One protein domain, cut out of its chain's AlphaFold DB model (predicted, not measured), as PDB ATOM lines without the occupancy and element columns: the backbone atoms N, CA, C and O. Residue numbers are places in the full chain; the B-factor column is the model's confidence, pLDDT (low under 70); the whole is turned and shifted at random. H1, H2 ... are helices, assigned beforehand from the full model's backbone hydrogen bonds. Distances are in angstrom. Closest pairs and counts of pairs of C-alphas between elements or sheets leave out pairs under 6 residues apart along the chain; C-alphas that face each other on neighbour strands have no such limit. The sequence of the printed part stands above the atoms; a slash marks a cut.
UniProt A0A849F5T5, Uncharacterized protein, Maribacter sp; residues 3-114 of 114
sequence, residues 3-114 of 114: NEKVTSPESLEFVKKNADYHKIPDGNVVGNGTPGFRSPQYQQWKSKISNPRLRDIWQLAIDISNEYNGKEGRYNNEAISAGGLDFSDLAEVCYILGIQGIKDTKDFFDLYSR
ATOM      1  N   ASN A   3     -43.156 -38.152  10.204       85.12
ATOM      2  CA  ASN A   3     -44.621 -37.993  10.146       85.12
ATOM      3  C   ASN A   3     -45.370 -39.327   9.961       85.12
ATOM      4  O   ASN A   3     -46.295 -39.629  10.710       85.12
ATOM      5  N   GLU A   4     -44.938 -40.168   9.016       91.62
ATOM      6  CA  GLU A   4     -45.545 -41.491   8.787       91.62
ATOM      7  C   GLU A   4     -45.305 -42.479   9.945       91.62
ATOM      8  O   GLU A   4     -46.082 -43.414  10.108       91.62
ATOM      9  N   LYS A   5     -44.243 -42.290  10.740       91.94
ATOM     10  CA  LYS A   5     -43.891 -43.148  11.886       91.94
ATOM     11  C   LYS A   5     -44.557 -42.728  13.198       91.94
ATOM     12  O   LYS A   5     -44.651 -43.562  14.093       91.94
ATOM     13  N   VAL A   6     -44.957 -41.462  13.335       90.00
ATOM     14  CA  VAL A   6     -45.566 -40.929  14.571       90.00
ATOM     15  C   VAL A   6     -47.078 -40.721  14.476       90.00
ATOM     16  O   VAL A   6     -47.723 -40.496  15.496       90.00
ATOM     17  N   THR A   7     -47.657 -40.812  13.277       93.12
ATOM     18  CA  THR A   7     -49.114 -40.866  13.085       93.12
ATOM     19  C   THR A   7     -49.675 -42.257  13.400       93.12
ATOM     20  O   THR A   7     -48.947 -43.250  13.407       93.12
ATOM     21  N   SER A   8     -50.993 -42.357  13.604       96.19
ATOM     22  CA  SER A   8     -51.660 -43.661  13.663       96.19
ATOM     23  C   SER A   8     -51.689 -44.323  12.272       96.19
ATOM     24  O   SER A   8     -51.877 -43.614  11.268       96.19
ATOM     25  N   PRO A   9     -51.540 -45.659  12.179       96.25
ATOM     26  CA  PRO A   9     -51.633 -46.380  10.909       96.25
ATOM     27  C   PRO A   9     -52.960 -46.149  10.180       96.25
ATOM     28  O   PRO A   9     -52.966 -45.955   8.966       96.25
ATOM     29  N   GLU A  10     -54.071 -46.100  10.917       97.75
ATOM     30  CA  GLU A  10     -55.419 -45.907  10.373       97.75
ATOM     31  C   GLU A  10     -55.572 -44.515   9.753       97.75
ATOM     32  O   GLU A  10     -56.164 -44.369   8.686       97.75
ATOM     33  N   SER A  11     -54.996 -43.490  10.391       97.00
ATOM     34  CA  SER A  11     -55.024 -42.114   9.885       97.00
ATOM     35  C   SER A  11     -54.198 -41.979   8.604       97.00
ATOM     36  O   SER A  11     -54.643 -41.359   7.637       97.00
ATOM     37  N   LEU A  12     -53.017 -42.605   8.560       96.31
ATOM     38  CA  LEU A  12     -52.175 -42.616   7.361       96.31
ATOM     39  C   LEU A  12     -52.851 -43.361   6.205       96.31
ATOM     40  O   LEU A  12     -52.840 -42.885   5.068       96.31
ATOM     41  N   GLU A  13     -53.446 -44.520   6.486       97.06
ATOM     42  CA  GLU A  13     -54.188 -45.302   5.500       97.06
ATOM     43  C   GLU A  13     -55.404 -44.531   4.974       97.06
ATOM     44  O   GLU A  13     -55.639 -44.507   3.765       97.06
ATOM     45  N   PHE A  14     -56.147 -43.859   5.857       97.38
ATOM     46  CA  PHE A  14     -57.285 -43.032   5.474       97.38
ATOM     47  C   PHE A  14     -56.879 -41.944   4.474       97.38
ATOM     48  O   PHE A  14     -57.509 -41.831   3.423       97.38
ATOM     49  N   VAL A  15     -55.808 -41.190   4.743       96.00
ATOM     50  CA  VAL A  15     -55.330 -40.144   3.822       96.00
ATOM     51  C   VAL A  15     -54.865 -40.751   2.497       96.00
ATOM     52  O   VAL A  15     -55.250 -40.257   1.442       96.00
ATOM     53  N   LYS A  16     -54.113 -41.860   2.526       96.38
ATOM     54  CA  LYS A  16     -53.647 -42.551   1.309       96.38
ATOM     55  C   LYS A  16     -54.786 -43.076   0.431       96.38
ATOM     56  O   LYS A  16     -54.617 -43.159  -0.779       96.38
ATOM     57  N   LYS A  17     -55.923 -43.453   1.024       97.81
ATOM     58  CA  LYS A  17     -57.100 -43.955   0.296       97.81
ATOM     59  C   LYS A  17     -58.027 -42.855  -0.216       97.81
ATOM     60  O   LYS A  17     -58.714 -43.081  -1.206       97.81
ATOM     61  N   ASN A  18     -58.100 -41.720   0.478       98.12
ATOM     62  CA  ASN A  18     -59.121 -40.693   0.235       98.12
ATOM     63  C   ASN A  18     -58.561 -39.380  -0.338       98.12
ATOM     64  O   ASN A  18     -59.330 -38.453  -0.575       98.12
ATOM     65  N   ALA A  19     -57.250 -39.287  -0.558       96.44
ATOM     66  CA  ALA A  19     -56.600 -38.137  -1.174       96.44
ATOM     67  C   ALA A  19     -55.483 -38.583  -2.128       96.44
ATOM     68  O   ALA A  19     -54.951 -39.689  -2.003       96.44
ATOM     69  N   ASP A  20     -55.080 -37.687  -3.031       94.88
ATOM     70  CA  ASP A  20     -53.874 -37.843  -3.848       94.88
ATOM     71  C   ASP A  20     -52.631 -37.655  -2.971       94.88
ATOM     72  O   ASP A  20     -51.998 -36.599  -2.926       94.88
ATOM     73  N   TYR A  21     -52.319 -38.688  -2.192       94.06
ATOM     74  CA  TYR A  21     -51.216 -38.654  -1.250       94.06
ATOM     75  C   TYR A  21     -49.875 -38.598  -1.987       94.06
ATOM     76  O   TYR A  21     -49.482 -39.541  -2.679       94.06
ATOM     77  N   HIS A  22     -49.131 -37.517  -1.762       92.25
ATOM     78  CA  HIS A  22     -47.743 -37.390  -2.177       92.25
ATOM     79  C   HIS A  22     -46.853 -37.195  -0.954       92.25
ATOM     80  O   HIS A  22     -47.022 -36.248  -0.187       92.25
ATOM     81  N   LYS A  23     -45.879 -38.087  -0.779       92.06
ATOM     82  CA  LYS A  23     -44.897 -37.957   0.290       92.06
ATOM     83  C   LYS A  23     -43.801 -36.986  -0.125       92.06
ATOM     84  O   LYS A  23     -43.024 -37.284  -1.029       92.06
ATOM     85  N   ILE A  24     -43.705 -35.879   0.598       92.12
ATOM     86  CA  ILE A  24     -42.625 -34.913   0.432       92.12
ATOM     87  C   ILE A  24     -41.407 -35.369   1.266       92.12
ATOM     88  O   ILE A  24     -41.587 -35.847   2.392       92.12
ATOM     89  N   PRO A  25     -40.175 -35.297   0.722       91.31
ATOM     90  CA  PRO A  25     -38.957 -35.609   1.464       91.31
ATOM     91  C   PRO A  25     -38.752 -34.759   2.728       91.31
ATOM     92  O   PRO A  25     -39.322 -33.688   2.898       91.31
ATOM     93  N   ASP A  26     -37.931 -35.284   3.636       92.25
ATOM     94  CA  ASP A  26     -37.701 -34.720   4.967       92.25
ATOM     95  C   ASP A  26     -36.967 -33.371   4.902       92.25
ATOM     96  O   ASP A  26     -35.794 -33.321   4.522       92.25
ATOM     97  N   GLY A  27     -37.631 -32.295   5.330       93.44
ATOM     98  CA  GLY A  27     -37.069 -30.941   5.375       93.44
ATOM     99  C   GLY A  27     -35.935 -30.746   6.386       93.44
ATOM    100  O   GLY A  27     -35.344 -29.670   6.449       93.44
ATOM    101  N   ASN A  28     -35.597 -31.761   7.186       93.75
ATOM    102  CA  ASN A  28     -34.433 -31.742   8.078       93.75
ATOM    103  C   ASN A  28     -33.141 -32.206   7.395       93.75
ATOM    104  O   ASN A  28     -32.062 -32.098   7.981       93.75
ATOM    105  N   VAL A  29     -33.237 -32.754   6.181       93.25
ATOM    106  CA  VAL A  29     -32.123 -33.383   5.471       93.25
ATOM    107  C   VAL A  29     -31.846 -32.629   4.177       93.25
ATOM    108  O   VAL A  29     -32.740 -32.376   3.381       93.25
ATOM    109  N   VAL A  30     -30.577 -32.305   3.939       94.44
ATOM    110  CA  VAL A  30     -30.134 -31.696   2.679       94.44
ATOM    111  C   VAL A  30     -29.911 -32.784   1.626       94.44
ATOM    112  O   VAL A  30     -29.341 -33.834   1.923       94.44
ATOM    113  N   GLY A  31     -30.282 -32.509   0.372       91.19
ATOM    114  CA  GLY A  31     -29.911 -33.348  -0.777       91.19
ATOM    115  C   GLY A  31     -30.821 -34.554  -1.029       91.19
ATOM    116  O   GLY A  31     -30.429 -35.466  -1.749       91.19
ATOM    117  N   ASN A  32     -32.031 -34.563  -0.468       91.50
ATOM    118  CA  ASN A  32     -33.041 -35.611  -0.673       91.50
ATOM    119  C   ASN A  32     -34.157 -35.211  -1.666       91.50
ATOM    120  O   ASN A  32     -35.141 -35.936  -1.799       91.50
ATOM    121  N   GLY A  33     -34.014 -34.067  -2.345       88.06
ATOM    122  CA  GLY A  33     -35.015 -33.512  -3.265       88.06
ATOM    123  C   GLY A  33     -35.812 -32.330  -2.703       88.06
ATOM    124  O   GLY A  33     -36.533 -31.686  -3.462       88.06
ATOM    125  N   THR A  34     -35.653 -32.003  -1.418       92.31
ATOM    126  CA  THR A  34     -36.186 -30.783  -0.794       92.31
ATOM    127  C   THR A  34     -35.088 -29.999  -0.068       92.31
ATOM    128  O   THR A  34     -34.015 -30.553   0.201       92.31
ATOM    129  N   PRO A  35     -35.320 -28.713   0.253       95.00
ATOM    130  CA  PRO A  35     -34.392 -27.936   1.070       95.00
ATOM    131  C   PRO A  35     -34.253 -28.496   2.494       95.00
ATOM    132  O   PRO A  35     -35.222 -29.006   3.058       95.00
ATOM    133  N   GLY A  36     -33.070 -28.338   3.096       95.94
ATOM    134  CA  GLY A  36     -32.827 -28.670   4.504       95.94
ATOM    135  C   GLY A  36     -32.860 -27.440   5.419       95.94
ATOM    136  O   GLY A  36     -31.889 -26.682   5.462       95.94
ATOM    137  N   PHE A  37     -33.931 -27.254   6.195       96.69
ATOM    138  CA  PHE A  37     -34.140 -26.079   7.063       96.69
ATOM    139  C   PHE A  37     -33.985 -26.347   8.564       96.69
ATOM    140  O   PHE A  37     -34.506 -25.605   9.399       96.69
ATOM    141  N   ARG A  38     -33.211 -27.378   8.919       96.88
ATOM    142  CA  ARG A  38     -32.743 -27.612  10.290       96.88
ATOM    143  C   ARG A  38     -31.265 -27.275  10.403       96.88
ATOM    144  O   ARG A  38     -30.416 -27.861   9.734       96.88
ATOM    145  N   SER A  39     -30.929 -26.308  11.245       96.50
ATOM    146  CA  SER A  39     -29.564 -25.800  11.390       96.50
ATOM    147  C   SER A  39     -29.262 -25.430  12.844       96.50
ATOM    148  O   SER A  39     -29.486 -24.284  13.238       96.50
ATOM    149  N   PRO A  40     -28.692 -26.359  13.636       94.62
ATOM    150  CA  PRO A  40     -28.488 -26.176  15.077       94.62
ATOM    151  C   PRO A  40     -27.523 -25.044  15.470       94.62
ATOM    152  O   PRO A  40     -27.487 -24.661  16.630       94.62
ATOM    153  N   GLN A  41     -26.736 -24.501  14.535       91.75
ATOM    154  CA  GLN A  41     -25.759 -23.431  14.801       91.75
ATOM    155  C   GLN A  41     -25.988 -22.158  13.968       91.75
ATOM    156  O   GLN A  41     -25.158 -21.247  13.986       91.75
ATOM    157  N   TYR A  42     -27.073 -22.071  13.191       92.50
ATOM    158  CA  TYR A  42     -27.268 -20.923  12.306       92.50
ATOM    159  C   TYR A  42     -27.829 -19.710  13.056       92.50
ATOM    160  O   TYR A  42     -29.014 -19.646  13.363       92.50
ATOM    161  N   GLN A  43     -26.980 -18.708  13.286       90.88
ATOM    162  CA  GLN A  43     -27.343 -17.457  13.976       90.88
ATOM    163  C   GLN A  43     -27.223 -16.213  13.080       90.88
ATOM    164  O   GLN A  43     -27.505 -15.092  13.501       90.88
ATOM    165  N   GLN A  44     -26.813 -16.392  11.820       93.69
ATOM    166  CA  GLN A  44     -26.504 -15.291  10.899       93.69
ATOM    167  C   GLN A  44     -27.749 -14.576  10.347       93.69
ATOM    168  O   GLN A  44     -27.615 -13.535   9.708       93.69
ATOM    169  N   TRP A  45     -28.960 -15.078  10.612       94.12
ATOM    170  CA  TRP A  45     -30.215 -14.492  10.124       94.12
ATOM    171  C   TRP A  45     -30.346 -13.001  10.488       94.12
ATOM    172  O   TRP A  45     -30.768 -12.190   9.664       94.12
ATOM    173  N   LYS A  46     -29.908 -12.605  11.692       91.94
ATOM    174  CA  LYS A  46     -30.087 -11.238  12.208       91.94
ATOM    175  C   LYS A  46     -29.330 -10.187  11.398       91.94
ATOM    176  O   LYS A  46     -29.831  -9.074  11.235       91.94
ATOM    177  N   SER A  47     -28.143 -10.532  10.889       93.12
ATOM    178  CA  SER A  47     -27.344  -9.648  10.030       93.12
ATOM    179  C   SER A  47     -27.750  -9.717   8.558       93.12
ATOM    180  O   SER A  47     -27.441  -8.793   7.810       93.12
ATOM    181  N   LYS A  48     -28.447 -10.781   8.142       94.31
ATOM    182  CA  LYS A  48     -28.955 -10.948   6.775       94.31
ATOM    183  C   LYS A  48     -30.214 -10.129   6.521       94.31
ATOM    184  O   LYS A  48     -30.330  -9.522   5.465       94.31
ATOM    185  N   ILE A  49     -31.125 -10.075   7.491       95.75
ATOM    186  CA  ILE A  49     -32.398  -9.372   7.327       95.75
ATOM    187  C   ILE A  49     -32.188  -7.856   7.355       95.75
ATOM    188  O   ILE A  49     -31.894  -7.281   8.410       95.75
ATOM    189  N   SER A  50     -32.377  -7.194   6.210       93.50
ATOM    190  CA  SER A  50     -32.271  -5.734   6.086       93.50
ATOM    191  C   SER A  50     -33.493  -5.005   6.627       93.50
ATOM    192  O   SER A  50     -33.349  -3.975   7.289       93.50
ATOM    193  N   ASN A  51     -34.689  -5.539   6.375       95.12
ATOM    194  CA  ASN A  51     -35.945  -4.916   6.774       95.12
ATOM    195  C   ASN A  51     -36.138  -4.979   8.307       95.12
ATOM    196  O   ASN A  51     -36.264  -6.079   8.854       95.12
ATOM    197  N   PRO A  52     -36.219  -3.832   9.014       95.12
ATOM    198  CA  PRO A  52     -36.357  -3.813  10.472       95.12
ATOM    199  C   PRO A  52     -37.585  -4.577  10.972       95.12
ATOM    200  O   PRO A  52     -37.477  -5.363  11.905       95.12
ATOM    201  N   ARG A  53     -38.728  -4.440  10.288       95.69
ATOM    202  CA  ARG A  53     -39.966  -5.124  10.677       95.69
ATOM    203  C   ARG A  53     -39.842  -6.641  10.546       95.69
ATOM    204  O   ARG A  53     -40.334  -7.365  11.404       95.69
ATOM    205  N   LEU A  54     -39.194  -7.133   9.486       95.25
ATOM    206  CA  LEU A  54     -38.952  -8.574   9.336       95.25
ATOM    207  C   LEU A  54     -37.999  -9.089  10.414       95.25
ATOM    208  O   LEU A  54     -38.198 -10.190  10.920       95.25
ATOM    209  N   ARG A  55     -36.998  -8.291  10.797       95.88
ATOM    210  CA  ARG A  55     -36.078  -8.642  11.882       95.88
ATOM    211  C   ARG A  55     -36.821  -8.792  13.210       95.88
ATOM    212  O   ARG A  55     -36.557  -9.756  13.919       95.88
ATOM    213  N   ASP A  56     -37.759  -7.895  13.503       96.94
ATOM    214  CA  ASP A  56     -38.570  -7.954  14.724       96.94
ATOM    215  C   ASP A  56     -39.479  -9.192  14.745       96.94
ATOM    216  O   ASP A  56     -39.586  -9.867  15.766       96.94
ATOM    217  N   ILE A  57     -40.083  -9.541  13.603       96.88
ATOM    218  CA  ILE A  57     -40.910 -10.751  13.469       96.88
ATOM    219  C   ILE A  57     -40.073 -12.015  13.698       96.88
ATOM    220  O   ILE A  57     -40.482 -12.890  14.458       96.88
ATOM    221  N   TRP A  58     -38.896 -12.110  13.072       96.25
ATOM    222  CA  TRP A  58     -38.000 -13.253  13.263       96.25
ATOM    223  C   TRP A  58     -37.488 -13.356  14.696       96.25
ATOM    224  O   TRP A  58     -37.446 -14.454  15.246       96.25
ATOM    225  N   GLN A  59     -37.145 -12.224  15.318       96.88
ATOM    226  CA  GLN A  59     -36.745 -12.196  16.721       96.88
ATOM    227  C   GLN A  59     -37.867 -12.733  17.614       96.88
ATOM    228  O   GLN A  59     -37.617 -13.641  18.398       96.88
ATOM    229  N   LEU A  60     -39.104 -12.257  17.434       98.06
ATOM    230  CA  LEU A  60     -40.255 -12.737  18.201       98.06
ATOM    231  C   LEU A  60     -40.498 -14.242  18.005       98.06
ATOM    232  O   LEU A  60     -40.732 -14.955  18.976       98.06
ATOM    233  N   ALA A  61     -40.423 -14.742  16.768       96.69
ATOM    234  CA  ALA A  61     -40.592 -16.168  16.486       96.69
ATOM    235  C   ALA A  61     -39.534 -17.029  17.198       96.69
ATOM    236  O   ALA A  61     -39.854 -18.078  17.760       96.69
ATOM    237  N   ILE A  62     -38.281 -16.572  17.209       95.81
ATOM    238  CA  ILE A  62     -37.177 -17.241  17.905       95.81
ATOM    239  C   ILE A  62     -37.364 -17.180  19.422       95.81
ATOM    240  O   ILE A  62     -37.164 -18.192  20.091       95.81
ATOM    241  N   ASP A  63     -37.783 -16.037  19.964       97.25
ATOM    242  CA  ASP A  63     -38.027 -15.873  21.398       97.25
ATOM    243  C   ASP A  63     -39.135 -16.822  21.874       97.25
ATOM    244  O   ASP A  63     -38.937 -17.548  22.845       97.25
ATOM    245  N   ILE A  64     -40.246 -16.914  21.133       97.06
ATOM    246  CA  ILE A  64     -41.341 -17.864  21.400       97.06
ATOM    247  C   ILE A  64     -40.844 -19.311  21.304       97.06
ATOM    248  O   ILE A  64     -41.171 -20.138  22.157       97.06
ATOM    249  N   SER A  65     -40.045 -19.625  20.279       95.69
ATOM    250  CA  SER A  65     -39.504 -20.976  20.088       95.69
ATOM    251  C   SER A  65     -38.632 -21.373  21.275       95.69
ATOM    252  O   SER A  65     -38.847 -22.426  21.864       95.69
ATOM    253  N   ASN A  66     -37.709 -20.505  21.692       95.56
ATOM    254  CA  ASN A  66     -36.861 -20.727  22.862       95.56
ATOM    255  C   ASN A  66     -37.662 -20.780  24.165       95.56
ATOM    256  O   ASN A  66     -37.338 -21.571  25.051       95.56
ATOM    257  N   GLU A  67     -38.704 -19.957  24.296       97.00
ATOM    258  CA  GLU A  67     -39.541 -19.940  25.485       97.00
ATOM    259  C   GLU A  67     -40.280 -21.264  25.659       97.00
ATOM    260  O   GLU A  67     -40.336 -21.759  26.779       97.00
ATOM    261  N   TYR A  68     -40.860 -21.835  24.602       97.12
ATOM    262  CA  TYR A  68     -41.771 -22.977  24.730       97.12
ATOM    263  C   TYR A  68     -41.191 -24.330  24.305       97.12
ATOM    264  O   TYR A  68     -41.854 -25.347  24.533       97.12
ATOM    265  N   ASN A  69     -39.976 -24.375  23.751       97.50
ATOM    266  CA  ASN A  69     -39.306 -25.622  23.382       97.50
ATOM    267  C   ASN A  69     -39.174 -26.564  24.592       97.50
ATOM    268  O   ASN A  69     -38.638 -26.181  25.633       97.50
ATOM    269  N   GLY A  70     -39.697 -27.789  24.483       96.88
ATOM    270  CA  GLY A  70     -39.656 -28.783  25.562       96.88
ATOM    271  C   GLY A  70     -40.487 -28.469  26.821       96.88
ATOM    272  O   GLY A  70     -40.507 -29.283  27.747       96.88
ATOM    273  N   LYS A  71     -41.185 -27.325  26.904       97.31
ATOM    274  CA  LYS A  71     -42.008 -26.981  28.080       97.31
ATOM    275  C   LYS A  71     -43.248 -27.863  28.175       97.31
ATOM    276  O   LYS A  71     -43.838 -28.216  27.162       97.31
ATOM    277  N   GLU A  72     -43.682 -28.162  29.401       96.06
ATOM    278  CA  GLU A  72     -44.964 -28.838  29.679       96.06
ATOM    279  C   GLU A  72     -45.120 -30.194  28.954       96.06
ATOM    280  O   GLU A  72     -46.219 -30.587  28.577       96.06
ATOM    281  N   GLY A  73     -44.011 -30.912  28.734       94.62
ATOM    282  CA  GLY A  73     -44.012 -32.201  28.031       94.62
ATOM    283  C   GLY A  73     -44.091 -32.098  26.504       94.62
ATOM    284  O   GLY A  73     -44.265 -33.118  25.837       94.62
ATOM    285  N   ARG A  74     -43.957 -30.893  25.932       93.62
ATOM    286  CA  ARG A  74     -43.826 -30.693  24.481       93.62
ATOM    287  C   ARG A  74     -42.540 -31.325  23.951       93.62
ATOM    288  O   ARG A  74     -41.577 -31.543  24.685       93.62
ATOM    289  N   TYR A  75     -42.519 -31.576  22.643       91.25
ATOM    290  CA  TYR A  75     -41.318 -32.021  21.943       91.25
ATOM    291  C   TYR A  75     -40.164 -31.028  22.156       91.25
ATOM    292  O   TYR A  75     -40.352 -29.814  22.056       91.25
ATOM    293  N   ASN A  76     -38.975 -31.556  22.456       96.38
ATOM    294  CA  ASN A  76     -37.755 -30.768  22.568       96.38
ATOM    295  C   ASN A  76     -36.983 -30.826  21.247       96.38
ATOM    296  O   ASN A  76     -36.337 -31.828  20.938       96.38
ATOM    297  N   ASN A  77     -37.032 -29.741  20.485       96.31
ATOM    298  CA  ASN A  77     -36.258 -29.589  19.268       96.31
ATOM    299  C   ASN A  77     -34.796 -29.266  19.606       96.31
ATOM    300  O   ASN A  77     -34.473 -28.163  20.047       96.31
ATOM    301  N   GLU A  78     -33.902 -30.222  19.355       96.50
ATOM    302  CA  GLU A  78     -32.470 -30.099  19.657       96.50
ATOM    303  C   GLU A  78     -31.768 -28.967  18.891       96.50
ATOM    304  O   GLU A  78     -30.807 -28.395  19.399       96.50
ATOM    305  N   ALA A  79     -32.224 -28.630  17.677       96.44
ATOM    306  CA  ALA A  79     -31.630 -27.540  16.908       96.44
ATOM    307  C   ALA A  79     -31.948 -26.183  17.542       96.44
ATOM    308  O   ALA A  79     -31.063 -25.334  17.643       96.44
ATOM    309  N   ILE A  80     -33.179 -26.016  18.033       96.62
ATOM    310  CA  ILE A  80     -33.585 -24.841  18.812       96.62
ATOM    311  C   ILE A  80     -32.857 -24.818  20.161       96.62
ATOM    312  O   ILE A  80     -32.296 -23.790  20.525       96.62
ATOM    313  N   SER A  81     -32.760 -25.952  20.874       96.06
ATOM    314  CA  SER A  81     -32.001 -26.038  22.136       96.06
ATOM    315  C   SER A  81     -30.524 -25.650  21.974       96.06
ATOM    316  O   SER A  81     -29.925 -25.119  22.904       96.06
ATOM    317  N   ALA A  82     -29.935 -25.897  20.801       95.88
ATOM    318  CA  ALA A  82     -28.565 -25.508  20.470       95.88
ATOM    319  C   ALA A  82     -28.412 -24.018  20.087       95.88
ATOM    320  O   ALA A  82     -27.300 -23.567  19.805       95.88
ATOM    321  N   GLY A  83     -29.502 -23.244  20.088       93.44
ATOM    322  CA  GLY A  83     -29.523 -21.838  19.679       93.44
ATOM    323  C   GLY A  83     -29.528 -21.639  18.161       93.44
ATOM    324  O   GLY A  83     -29.120 -20.577  17.683       93.44
ATOM    325  N   GLY A  84     -29.921 -22.669  17.412       95.69
ATOM    326  CA  GLY A  84     -30.080 -22.651  15.965       95.69
ATOM    327  C   GLY A  84     -31.523 -22.425  15.524       95.69
ATOM    328  O   GLY A  84     -32.344 -21.883  16.259       95.69
ATOM    329  N   LEU A  85     -31.819 -22.851  14.297       96.81
ATOM    330  CA  LEU A  85     -33.137 -22.740  13.678       96.81
ATOM    331  C   LEU A  85     -33.635 -24.110  13.222       96.81
ATOM    332  O   LEU A  85     -32.854 -24.942  12.755       96.81
ATOM    333  N   ASP A  86     -34.944 -24.300  13.305       96.88
ATOM    334  CA  ASP A  86     -35.653 -25.388  12.650       96.88
ATOM    335  C   ASP A  86     -37.000 -24.864  12.159       96.88
ATOM    336  O   ASP A  86     -37.852 -24.456  12.946       96.88
ATOM    337  N   PHE A  87     -37.139 -24.813  10.842       96.50
ATOM    338  CA  PHE A  87     -38.378 -24.482  10.144       96.50
ATOM    339  C   PHE A  87     -38.566 -25.449   8.967       96.50
ATOM    340  O   PHE A  87     -38.983 -25.059   7.877       96.50
ATOM    341  N   SER A  88     -38.199 -26.717   9.192       95.31
ATOM    342  CA  SER A  88     -38.186 -27.807   8.207       95.31
ATOM    343  C   SER A  88     -39.512 -28.025   7.479       95.31
ATOM    344  O   SER A  88     -39.478 -28.342   6.292       95.31
ATOM    345  N   ASP A  89     -40.654 -27.740   8.106       93.00
ATOM    346  CA  ASP A  89     -41.976 -27.801   7.458       93.00
ATOM    347  C   ASP A  89     -42.081 -26.877   6.224       93.00
ATOM    348  O   ASP A  89     -42.823 -27.152   5.281       93.00
ATOM    349  N   LEU A  90     -41.279 -25.804   6.147       95.50
ATOM    350  CA  LEU A  90     -41.226 -24.938   4.963       95.50
ATOM    351  C   LEU A  90     -40.785 -25.699   3.698       95.50
ATOM    352  O   LEU A  90     -41.155 -25.305   2.592       95.50
ATOM    353  N   ALA A  91     -40.040 -26.799   3.834       94.88
ATOM    354  CA  ALA A  91     -39.640 -27.639   2.706       94.88
ATOM    355  C   ALA A  91     -40.853 -28.182   1.926       94.88
ATOM    356  O   ALA A  91     -40.792 -28.319   0.701       94.88
ATOM    357  N   GLU A  92     -41.975 -28.416   2.609       93.19
ATOM    358  CA  GLU A  92     -43.229 -28.881   2.011       93.19
ATOM    359  C   GLU A  92     -43.872 -27.792   1.153       93.19
ATOM    360  O   GLU A  92     -44.259 -28.035   0.008       93.19
ATOM    361  N   VAL A  93     -43.888 -26.555   1.653       94.38
ATOM    362  CA  VAL A  93     -44.318 -25.383   0.878       94.38
ATOM    363  C   VAL A  93     -43.407 -25.184  -0.332       94.38
ATOM    364  O   VAL A  93     -43.894 -24.916  -1.432       94.38
ATOM    365  N   CYS A  94     -42.093 -25.363  -0.162       94.69
ATOM    366  CA  CYS A  94     -41.149 -25.253  -1.267       94.69
ATOM    367  C   CYS A  94     -41.417 -26.277  -2.369       94.69
ATOM    368  O   CYS A  94     -41.324 -25.947  -3.552       94.69
ATOM    369  N   TYR A  95     -41.777 -27.503  -1.990       92.94
ATOM    370  CA  TYR A  95     -42.180 -28.537  -2.931       92.94
ATOM    371  C   TYR A  95     -43.464 -28.151  -3.679       92.94
ATOM    372  O   TYR A  95     -43.480 -28.175  -4.910       92.94
ATOM    373  N   ILE A  96     -44.511 -27.739  -2.952       92.19
ATOM    374  CA  ILE A  96     -45.824 -27.383  -3.521       92.19
ATOM    375  C   ILE A  96     -45.711 -26.224  -4.519       92.19
ATOM    376  O   ILE A  96     -46.355 -26.241  -5.565       92.19
ATOM    377  N   LEU A  97     -44.887 -25.221  -4.209       93.88
ATOM    378  CA  LEU A  97     -44.716 -24.029  -5.043       93.88
ATOM    379  C   LEU A  97     -43.642 -24.179  -6.131       93.88
ATOM    380  O   LEU A  97     -43.427 -23.240  -6.894       93.88
ATOM    381  N   GLY A  98     -42.951 -25.320  -6.212       92.25
ATOM    382  CA  GLY A  98     -41.894 -25.529  -7.206       92.25
ATOM    383  C   GLY A  98     -40.631 -24.685  -6.971       92.25
ATOM    384  O   GLY A  98     -39.953 -24.313  -7.926       92.25
ATOM    385  N   ILE A  99     -40.316 -24.355  -5.713       90.38
ATOM    386  CA  ILE A  99     -39.149 -23.545  -5.309       90.38
ATOM    387  C   ILE A  99     -38.083 -24.391  -4.591       90.38
ATOM    388  O   ILE A  99     -37.494 -23.984  -3.593       90.38
ATOM    389  N   GLN A 100     -37.803 -25.589  -5.105       86.38
ATOM    390  CA  GLN A 100     -36.834 -26.528  -4.518       86.38
ATOM    391  C   GLN A 100     -35.363 -26.174  -4.811       86.38
ATOM    392  O   GLN A 100     -34.465 -26.912  -4.419       86.38
ATOM    393  N   GLY A 101     -35.094 -25.058  -5.499       90.50
ATOM    394  CA  GLY A 101     -33.732 -24.593  -5.795       90.50
ATOM    395  C   GLY A 101     -32.946 -24.106  -4.571       90.50
ATOM    396  O   GLY A 101     -31.756 -23.842  -4.692       90.50
ATOM    397  N   ILE A 102     -33.605 -23.991  -3.415       95.50
ATOM    398  CA  ILE A 102     -32.994 -23.608  -2.141       95.50
ATOM    399  C   ILE A 102     -32.334 -24.842  -1.532       95.50
ATOM    400  O   ILE A 102     -32.982 -25.867  -1.329       95.50
ATOM    401  N   LYS A 103     -31.051 -24.754  -1.193       95.81
ATOM    402  CA  LYS A 103     -30.343 -25.892  -0.599       95.81
ATOM    403  C   LYS A 103     -30.636 -26.065   0.891       95.81
ATOM    404  O   LYS A 103     -30.916 -27.175   1.349       95.81
ATOM    405  N   ASP A 104     -30.481 -24.991   1.655       96.12
ATOM    406  CA  ASP A 104     -30.473 -25.028   3.115       96.12
ATOM    407  C   ASP A 104     -30.884 -23.685   3.741       96.12
ATOM    408  O   ASP A 104     -31.176 -22.710   3.045       96.12
ATOM    409  N   THR A 105     -30.898 -23.626   5.076       96.75
ATOM    410  CA  THR A 105     -31.189 -22.414   5.861       96.75
ATOM    411  C   THR A 105     -30.380 -21.197   5.416       96.75
ATOM    412  O   THR A 105     -30.914 -20.091   5.348       96.75
ATOM    413  N   LYS A 106     -29.084 -21.364   5.121       95.94
ATOM    414  CA  LYS A 106     -28.233 -20.234   4.734       95.94
ATOM    415  C   LYS A 106     -28.671 -19.692   3.380       95.94
ATOM    416  O   LYS A 106     -28.798 -18.478   3.235       95.94
ATOM    417  N   ASP A 107     -28.895 -20.586   2.425       96.12
ATOM    418  CA  ASP A 107     -29.338 -20.241   1.077       96.12
ATOM    419  C   ASP A 107     -30.712 -19.549   1.090       96.12
ATOM    420  O   ASP A 107     -30.908 -18.527   0.434       96.12
ATOM    421  N   PHE A 108     -31.631 -20.010   1.948       96.06
ATOM    422  CA  PHE A 108     -32.915 -19.340   2.183       96.06
ATOM    423  C   PHE A 108     -32.732 -17.870   2.585       96.06
ATOM    424  O   PHE A 108     -33.313 -16.978   1.963       96.06
ATOM    425  N   PHE A 109     -31.905 -17.592   3.597       95.94
ATOM    426  CA  PHE A 109     -31.665 -16.211   4.013       95.94
ATOM    427  C   PHE A 109     -30.888 -15.419   2.959       95.94
ATOM    428  O   PHE A 109     -31.154 -14.234   2.791       95.94
ATOM    429  N   ASP A 110     -29.965 -16.025   2.214       94.88
ATOM    430  CA  ASP A 110     -29.261 -15.326   1.132       94.88
ATOM    431  C   ASP A 110     -30.220 -14.859   0.017       94.88
ATOM    432  O   ASP A 110     -30.020 -13.778  -0.550       94.88
ATOM    433  N   LEU A 111     -31.285 -15.623  -0.249       93.94
ATOM    434  CA  LEU A 111     -32.294 -15.320  -1.266       93.94
ATOM    435  C   LEU A 111     -33.401 -14.371  -0.776       93.94
ATOM    436  O   LEU A 111     -33.757 -13.436  -1.495       93.94
ATOM    437  N   TYR A 112     -33.935 -14.584   0.432       92.38
ATOM    438  CA  TYR A 112     -35.209 -13.985   0.867       92.38
ATOM    439  C   TYR A 112     -35.111 -12.964   2.009       92.38
ATOM    440  O   TYR A 112     -36.131 -12.449   2.455       92.38
ATOM    441  N   SER A 113     -33.915 -12.631   2.497       90.88
ATOM    442  CA  SER A 113     -33.754 -11.714   3.644       90.88
ATOM    443  C   SER A 113     -33.870 -10.212   3.328       90.88
ATOM    444  O   SER A 113     -33.620  -9.384   4.209       90.88
ATOM    445  N   ARG A 114     -34.227  -9.845   2.095       82.38
ATOM    446  CA  ARG A 114     -34.193  -8.454   1.616       82.38
ATOM    447  C   ARG A 114     -35.437  -7.662   2.007       82.38
ATOM    448  O   ARG A 114     -36.553  -8.135   1.712       82.38
TER     449      ARG A 114
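What this domain is: This is residues 3 to 114 of the 114 residues of an uncharacterized protein of Maribacter sp (UniProt A0A849F5T5). Picture an open frame of short helices and long links, with one longer helix, H4, along one side of the body and a small head, H1 and H2, held out at the far end of the longest axis. H3 lies near the end where H4 begins, with H7 next to H3; H5 lies near the end where H4 finishes, and H6 sits on the side of the body toward the head, with a long link winding from H2 through the body to H3. The printed part has 112 residues with seven named helices, H1 to H7 in order along the chain, and no named strand; the class is all helix, though under half of the residues, 54 of the 112, are in named elements. The whole is only just compact, close to loose, with a radius of gyration of the C-alphas of 15.9 A, and it spans 46 by 37 by 24 A.

Where its parts are: Begin at the longest helix. Find C-alpha 52 at (-36.357, -3.813, 10.472); from there H4, residues 52 to 68, runs 24.5 A to C-alpha 68 at (-41.771, -22.977, 24.730). Just before it in the chain you find H3, residues 45 to 48, and after it H5, residues 78 to 81. Further on come H6, residues 90 to 96, which measures 10.0 A from first to last C-alpha, and H7, residues 105 to 112, which measures 10.6 A and ends with C-alpha 112 at (-35.209, -13.985, 0.867). Now go back to C-alpha 3 at (-44.621, -37.993, 10.146), where H1, residues 3 to 6, begins; H2, residues 9 to 18, follows it and measures 14.2 A.

How they stand to each other: Start again from H4. It touches H5 only just, with 3 pairs of C-alphas within 8 A, and with its residues 65 to 66 alone; look at Asn 66 and Ile 80, whose C-alphas are the closest at 6.6 A. H3 and H4 are close but not clearly touching, and their closest C-alphas, those of Lys 46 and Arg 55, are 6.5 A apart. From H3 move on to H7: the two only just touch, with 3 pairs of C-alphas within 8 A, the closest being those of Trp 45 and Phe 109 at 6.5 A. H4 and H7 are apart. H6 touches no helix, though its centre is the nearest of the seven to the mean of the C-alphas, at 9.4 A. Look next at residues 38 to 39 and residues 85 to 86, a short antiparallel pairing outside the named elements. At the far end, H1 and H2 are close but not clearly touching, with the C-alphas of Glu 4 and Leu 12 closest at 6.9 A. In the backbones of H2, H4, H6 and H7 every O i to N i+4 pair is within hydrogen-bond range; H1, H3 and H5 are too short for such a pair.

The domain as a whole: Look for the two C-alphas farthest apart, those of Glu 10 and Ser 50, at 46.6 A. Residues 5 to 11, of which 9 to 11 belong to H2, and residues 14 to 20, of which 14 to 18 belong to H2, stand free; the body without them spans 40 by 36 by 20 A. The link from H2 to H3 is long, with 26 residues, 19 to 44; the links from H1 to H2 and from H3 to H4 are tight. The printed part has no cut and ends at Arg 114, the chain's last residue. The mean pLDDT of the printed part is 94.5, and no printed residue is under 70.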